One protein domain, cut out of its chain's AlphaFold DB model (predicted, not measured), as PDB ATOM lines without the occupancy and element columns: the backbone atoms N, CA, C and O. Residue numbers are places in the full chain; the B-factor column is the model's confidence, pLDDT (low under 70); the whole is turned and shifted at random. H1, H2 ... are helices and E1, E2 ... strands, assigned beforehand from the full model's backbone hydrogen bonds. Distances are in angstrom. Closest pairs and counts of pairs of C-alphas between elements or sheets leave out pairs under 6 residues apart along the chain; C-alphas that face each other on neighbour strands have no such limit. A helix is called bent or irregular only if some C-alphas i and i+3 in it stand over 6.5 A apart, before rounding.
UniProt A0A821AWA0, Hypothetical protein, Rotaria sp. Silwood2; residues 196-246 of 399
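What this domain is: This is residues 196 to 246 of the 399 residues of the protein "Hypothetical protein" of Rotaria sp. Silwood2 (UniProt A0A821AWA0). A tail that sticks out, residues 196 to 201, leads into a small head, the hairpin of the two short strands E1 and E2, and from this head one long helix, H1, runs away like a handle. Much of the handle has nothing beside it: residues 225 to 236 and 238 to 244 stand free. The printed part has 51 residues, with two named strands and one named helix in the order E1, E2, H1; the sheet, in the order E1 - E2, is antiparallel, and the class is mostly helix. The whole is extended, with a radius of gyration of the C-alphas of 16.9 A, and its outline is a rod that spans 51 by 24 by 16 A.

How they stand to each other: Residues 196 to 201 stand free. Strand E1, residues 205 to 207, and strand E2, residues 215 to 217, form a hairpin, joined by a short link of 7 residues. They are antiparallel, with 145 degrees between their directions. C-alphas 206 and 216 face each other at 5.2 A, and C-alphas 207 and 215 at 4.5 A. N 206 and O 216 are within hydrogen-bond range at 2.8 A, as are N 216 and O 206, also at 2.8 A. Helix H1, residues 219 to 242, follows E2 after a tight link of 1 residue. E1 and H1 have 1 pair of C-alphas within 8 A, those of Tyr 205 and Leu 221 at 7.4 A, and their centres are 23.6 A apart. Within H1, 17 of 20 O i to N i+4 pairs are within hydrogen-bond range.

Where its parts are: The printed part begins with C-alpha 196 at (47.881, 69.567, 146.255). E1 runs from Tyr 205, whose C-alpha is at (42.874, 58.215, 133.994), to Arg 207, over 6.8 A. E2 runs from Ile 215 to Ala 217, over 6.9 A. H1 has 24 residues and runs 33.0 A from Gln 219, with its C-alpha at (42.526, 51.381, 127.881), to Glu 242, with its C-alpha at (72.177, 36.909, 126.121). It has a kink of 26 degrees near residue 236. H1 is neither bent nor irregular, but only just: C-alphas 231 and 234 are 6.3 A apart.

The domain as a whole: The two C-alphas farthest apart are those of Gln 210, between E1 and E2, and Lys 244, after H1, at 51.2 A. The C-alphas of Val 196 and Phe 246, the first and last printed residues, are 43.4 A apart. The printed part has no cut, and neither link is long. The mean pLDDT of the printed part is 89.6, and the model's confidence is low, under 70, at residues 245 to 246.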
ATOM      1  N   VAL A 196      47.091  70.273 147.269       86.75
ATOM      2  CA  VAL A 196      47.881  69.567 146.255       86.75
ATOM      3  C   VAL A 196      46.972  69.259 145.076       86.75
ATOM      4  O   VAL A 196      45.866  68.751 145.253       86.75
ATOM      5  N   ARG A 197      47.446  69.558 143.866       88.50
ATOM      6  CA  ARG A 197      46.748  69.257 142.614       88.50
ATOM      7  C   ARG A 197      47.596  68.351 141.735       88.50
ATOM      8  O   ARG A 197      48.814  68.495 141.686       88.50
ATOM      9  N   THR A 198      46.936  67.453 141.021       88.94
ATOM     10  CA  THR A 198      47.551  66.615 139.989       88.94
ATOM     11  C   THR A 198      47.421  67.274 138.616       88.94
ATOM     12  O   THR A 198      46.537  68.105 138.404       88.94
ATOM     13  N   CYS A 199      48.275  66.887 137.669       89.00
ATOM     14  CA  CYS A 199      48.170  67.335 136.280       89.00
ATOM     15  C   CYS A 199      46.919  66.766 135.584       89.00
ATOM     16  O   CYS A 199      46.454  65.669 135.918       89.00
ATOM     17  N   ALA A 200      46.413  67.495 134.585       89.88
ATOM     18  CA  ALA A 200      45.354  67.018 133.696       89.88
ATOM     19  C   ALA A 200      45.843  65.775 132.936       89.88
ATOM     20  O   ALA A 200      46.934  65.766 132.365       89.88
ATOM     21  N   SER A 201      45.079  64.689 133.012       88.38
ATOM     22  CA  SER A 201      45.496  63.378 132.497       88.38
ATOM     23  C   SER A 201      44.306  62.471 132.155       88.38
ATOM     24  O   SER A 201      44.405  61.243 132.193       88.38
ATOM     25  N   GLU A 202      43.191  63.080 131.750       88.25
ATOM     26  CA  GLU A 202      41.896  62.437 131.479       88.25
ATOM     27  C   GLU A 202      41.963  61.377 130.363       88.25
ATOM     28  O   GLU A 202      41.145  60.461 130.300       88.25
ATOM     29  N   LEU A 203      42.970  61.466 129.486       93.44
ATOM     30  CA  LEU A 203      43.228  60.469 128.443       93.44
ATOM     31  C   LEU A 203      43.658  59.108 129.014       93.44
ATOM     32  O   LEU A 203      43.398  58.071 128.400       93.44
ATOM     33  N   TYR A 204      44.338  59.107 130.161       96.00
ATOM     34  CA  TYR A 204      44.931  57.920 130.784       96.00
ATOM     35  C   TYR A 204      44.172  57.481 132.038       96.00
ATOM     36  O   TYR A 204      44.098  56.289 132.336       96.00
ATOM     37  N   TYR A 205      43.579  58.438 132.744       95.56
ATOM     38  CA  TYR A 205      42.874  58.215 133.994       95.56
ATOM     39  C   TYR A 205      41.445  58.731 133.893       95.56
ATOM     40  O   TYR A 205      41.200  59.827 133.400       95.56
ATOM     41  N   ARG A 206      40.495  57.955 134.407       94.62
ATOM     42  CA  ARG A 206      39.080  58.317 134.472       94.62
ATOM     43  C   ARG A 206      38.616  58.254 135.920       94.62
ATOM     44  O   ARG A 206      38.852  57.252 136.588       94.62
ATOM     45  N   ARG A 207      37.964  59.311 136.403       93.12
ATOM     46  CA  ARG A 207      37.288  59.276 137.706       93.12
ATOM     47  C   ARG A 207      36.008  58.468 137.592       93.12
ATOM     48  O   ARG A 207      35.330  58.551 136.571       93.12
ATOM     49  N   ASP A 208      35.716  57.699 138.626       91.56
ATOM     50  CA  ASP A 208      34.453  56.985 138.708       91.56
ATOM     51  C   ASP A 208      33.274  57.954 138.903       91.56
ATOM     52  O   ASP A 208      33.430  59.041 139.470       91.56
ATOM     53  N   GLU A 209      32.099  57.563 138.414       90.81
ATOM     54  CA  GLU A 209      30.882  58.381 138.473       90.81
ATOM     55  C   GLU A 209      30.266  58.381 139.875       90.81
ATOM     56  O   GLU A 209      29.749  59.401 140.327       90.81
ATOM     57  N   GLN A 210      30.357  57.254 140.587       89.06
ATOM     58  CA  GLN A 210      29.790  57.110 141.929       89.06
ATOM     59  C   GLN A 210      30.746  57.646 142.992       89.06
ATOM     60  O   GLN A 210      30.327  58.304 143.945       89.06
ATOM     61  N   ASN A 211      32.047  57.389 142.830       89.50
ATOM     62  CA  ASN A 211      33.067  57.840 143.764       89.50
ATOM     63  C   ASN A 211      34.141  58.686 143.074       89.50
ATOM     64  O   ASN A 211      35.122  58.172 142.547       89.50
ATOM     65  N   SER A 212      34.033  60.009 143.208       86.88
ATOM     66  CA  SER A 212      34.977  60.964 142.607       86.88
ATOM     67  C   SER A 212      36.447  60.765 143.030       86.88
ATOM     68  O   SER A 212      37.366  61.155 142.306       86.88
ATOM     69  N   ARG A 213      36.699  60.148 144.196       89.31
ATOM     70  CA  ARG A 213      38.062  59.841 144.670       89.31
ATOM     71  C   ARG A 213      38.631  58.563 144.057       89.31
ATOM     72  O   ARG A 213      39.841  58.341 144.134       89.31
ATOM     73  N   LEU A 214      37.786  57.692 143.522       93.31
ATOM     74  CA  LEU A 214      38.206  56.479 142.844       93.31
ATOM     75  C   LEU A 214      38.596  56.832 141.407       93.31
ATOM     76  O   LEU A 214      37.863  57.508 140.685       93.31
ATOM     77  N   ILE A 215      39.789  56.404 141.012       94.56
ATOM     78  CA  ILE A 215      40.349  56.690 139.693       94.56
ATOM     79  C   ILE A 215      40.716  55.367 139.035       94.56
ATOM     80  O   ILE A 215      41.478  54.585 139.600       94.56
ATOM     81  N   HIS A 216      40.200  55.154 137.830       95.25
ATOM     82  CA  HIS A 216      40.435  53.983 137.000       95.25
ATOM     83  C   HIS A 216      41.369  54.293 135.829       95.25
ATOM     84  O   HIS A 216      41.366  55.389 135.263       95.25
ATOM     85  N   ALA A 217      42.138  53.288 135.427       96.69
ATOM     86  CA  ALA A 217      42.942  53.305 134.217       96.69
ATOM     87  C   ALA A 217      42.057  53.176 132.969       96.69
ATOM     88  O   ALA A 217      41.247  52.249 132.859       96.69
ATOM     89  N   THR A 218      42.258  54.056 131.990       96.94
ATOM     90  CA  THR A 218      41.674  53.896 130.651       96.94
ATOM     91  C   THR A 218      42.430  52.825 129.862       96.94
ATOM     92  O   THR A 218      43.545  52.439 130.216       96.94
ATOM     93  N   GLN A 219      41.855  52.356 128.749       97.00
ATOM     94  CA  GLN A 219      42.526  51.381 127.881       97.00
ATOM     95  C   GLN A 219      43.883  51.895 127.378       97.00
ATOM     96  O   GLN A 219      44.866  51.165 127.408       97.00
ATOM     97  N   LYS A 220      43.968  53.189 127.049       96.94
ATOM     98  CA  LYS A 220      45.209  53.828 126.603       96.94
ATOM     99  C   LYS A 220      46.338  53.709 127.634       96.94
ATOM    100  O   LYS A 220      47.489  53.506 127.259       96.94
ATOM    101  N   LEU A 221      46.023  53.819 128.929       97.00
ATOM    102  CA  LEU A 221      47.008  53.612 129.992       97.00
ATOM    103  C   LEU A 221      47.430  52.144 130.090       97.00
ATOM    104  O   LEU A 221      48.614  51.864 130.252       97.00
ATOM    105  N   LYS A 222      46.484  51.207 129.953       97.12
ATOM    106  CA  LYS A 222      46.792  49.769 129.949       97.12
ATOM    107  C   LYS A 222      47.757  49.421 128.818       97.12
ATOM    108  O   LYS A 222      48.772  48.774 129.074       97.12
ATOM    109  N   ASP A 223      47.489  49.917 127.613       97.06
ATOM    110  CA  ASP A 223      48.326  49.695 126.433       97.06
ATOM    111  C   ASP A 223      49.718  50.315 126.616       97.06
ATOM    112  O   ASP A 223      50.732  49.672 126.343       97.06
ATOM    113  N   LEU A 224      49.789  51.531 127.174       96.38
ATOM    114  CA  LEU A 224      51.056  52.178 127.520       96.38
ATOM    115  C   LEU A 224      51.855  51.359 128.543       96.38
ATOM    116  O   LEU A 224      53.064  51.202 128.390       96.38
ATOM    117  N   CYS A 225      51.203  50.801 129.565       95.75
ATOM    118  CA  CYS A 225      51.863  49.935 130.540       95.75
ATOM    119  C   CYS A 225      52.394  48.644 129.906       95.75
ATOM    120  O   CYS A 225      53.449  48.165 130.316       95.75
ATOM    121  N   VAL A 226      51.678  48.061 128.940       95.81
ATOM    122  CA  VAL A 226      52.158  46.888 128.193       95.81
ATOM    123  C   VAL A 226      53.386  47.260 127.369       95.81
ATOM    124  O   VAL A 226      54.416  46.602 127.501       95.81
ATOM    125  N   LYS A 227      53.315  48.363 126.617       95.94
ATOM    126  CA  LYS A 227      54.432  48.866 125.813       95.94
ATOM    127  C   LYS A 227      55.663  49.189 126.663       95.94
ATOM    128  O   LYS A 227      56.776  48.821 126.321       95.94
ATOM    129  N   PHE A 228      55.480  49.824 127.817       95.38
ATOM    130  CA  PHE A 228      56.589  50.106 128.730       95.38
ATOM    131  C   PHE A 228      57.253  48.819 129.243       95.38
ATOM    132  O   PHE A 228      58.479  48.734 129.323       95.38
ATOM    133  N   ARG A 229      56.458  47.791 129.568       93.56
ATOM    134  CA  ARG A 229      56.993  46.493 129.999       93.56
ATOM    135  C   ARG A 229      57.793  45.809 128.891       93.56
ATOM    136  O   ARG A 229      58.862  45.287 129.196       93.56
ATOM    137  N   SER A 230      57.319  45.816 127.646       92.94
ATOM    138  CA  SER A 230      58.065  45.228 126.525       92.94
ATOM    139  C   SER A 230      59.335  46.012 126.214       92.94
ATOM    140  O   SER A 230      60.416  45.436 126.121       92.94
ATOM    141  N   ASP A 231      59.217  47.331 126.097       91.75
ATOM    142  CA  ASP A 231      60.271  48.153 125.514       91.75
ATOM    143  C   ASP A 231      61.374  48.456 126.532       91.75
ATOM    144  O   ASP A 231      62.530  48.564 126.154       91.75
ATOM    145  N   VAL A 232      61.058  48.562 127.825       90.12
ATOM    146  CA  VAL A 232      62.051  48.938 128.848       90.12
ATOM    147  C   VAL A 232      62.467  47.747 129.705       90.12
ATOM    148  O   VAL A 232      63.656  47.536 129.949       90.12
ATOM    149  N   LEU A 233      61.505  46.953 130.186       88.19
ATOM    150  CA  LEU A 233      61.803  45.877 131.138       88.19
ATOM    151  C   LEU A 233      62.249  44.594 130.434       88.19
ATOM    152  O   LEU A 233      63.284  44.036 130.796       88.19
ATOM    153  N   ALA A 234      61.522  44.150 129.405       89.12
ATOM    154  CA  ALA A 234      61.858  42.909 128.713       89.12
ATOM    155  C   ALA A 234      63.193  43.019 127.958       89.12
ATOM    156  O   ALA A 234      63.973  42.072 127.974       89.12
ATOM    157  N   GLN A 235      63.519  44.187 127.387       85.81
ATOM    158  CA  GLN A 235      64.831  44.420 126.769       85.81
ATOM    159  C   GLN A 235      65.988  44.195 127.751       85.81
ATOM    160  O   GLN A 235      66.976  43.544 127.411       85.81
ATOM    161  N   ARG A 236      65.851  44.666 128.998       83.75
ATOM    162  CA  ARG A 236      66.846  44.428 130.052       83.75
ATOM    163  C   ARG A 236      67.001  42.940 130.358       83.75
ATOM    164  O   ARG A 236      68.122  42.472 130.550       83.75
ATOM    165  N   GLU A 237      65.900  42.201 130.448       84.94
ATOM    166  CA  GLU A 237      65.932  40.762 130.726       84.94
ATOM    167  C   GLU A 237      66.567  39.969 129.582       84.94
ATOM    168  O   GLU A 237      67.373  39.074 129.836       84.94
ATOM    169  N   ILE A 238      66.248  40.318 128.334       85.62
ATOM    170  CA  ILE A 238      66.842  39.718 127.135       85.62
ATOM    171  C   ILE A 238      68.352  39.961 127.132       85.62
ATOM    172  O   ILE A 238      69.117  39.000 127.099       85.62
ATOM    173  N   PHE A 239      68.783  41.215 127.302       83.50
ATOM    174  CA  PHE A 239      70.201  41.570 127.364       83.50
ATOM    175  C   PHE A 239      70.946  40.811 128.472       83.50
ATOM    176  O   PHE A 239      72.073  40.357 128.278       83.50
ATOM    177  N   ARG A 240      70.325  40.637 129.645       80.94
ATOM    178  CA  ARG A 240      70.908  39.845 130.739       80.94
ATOM    179  C   ARG A 240      71.061  38.373 130.369       80.94
ATOM    180  O   ARG A 240      72.116  37.805 130.637       80.94
ATOM    181  N   LYS A 241      70.048  37.769 129.743       83.12
ATOM    182  CA  LYS A 241      70.083  36.365 129.304       83.12
ATOM    183  C   LYS A 241      71.139  36.131 128.226       83.12
ATOM    184  O   LYS A 241      71.923  35.195 128.353       83.12
ATOM    185  N   GLU A 242      71.197  36.991 127.212       85.19
ATOM    186  CA  GLU A 242      72.177  36.909 126.121       85.19
ATOM    187  C   GLU A 242      73.613  37.001 126.643       85.19
ATOM    188  O   GLU A 242      74.463  36.182 126.291       85.19
ATOM    189  N   ASN A 243      73.862  37.936 127.561       77.25
ATOM    190  CA  ASN A 243      75.176  38.129 128.172       77.25
ATOM    191  C   ASN A 243      75.445  37.203 129.368       77.25
ATOM    192  O   ASN A 243      76.436  37.400 130.070       77.25
ATOM    193  N   LYS A 244      74.576  36.211 129.626       73.81
ATOM    194  CA  LYS A 244      74.699  35.246 130.736       73.81
ATOM    195  C   LYS A 244      74.940  35.924 132.094       73.81
ATOM    196  O   LYS A 244      75.698  35.432 132.928       73.81
ATOM    197  N   ILE A 245      74.296  37.068 132.312       69.12
ATOM    198  CA  ILE A 245      74.322  37.797 133.579       69.12
ATOM    199  C   ILE A 245      73.309  37.124 134.500       69.12
ATOM    200  O   ILE A 245      72.107  37.376 134.400       69.12
ATOM    201  N   PHE A 246      73.787  36.245 135.373       61.31
ATOM    202  CA  PHE A 246      72.949  35.592 136.372       61.31
ATOM    203  C   PHE A 246      72.779  36.508 137.592       61.31
ATOM    204  O   PHE A 246      73.762  36.966 138.167       61.31
TER     205      PHE A 246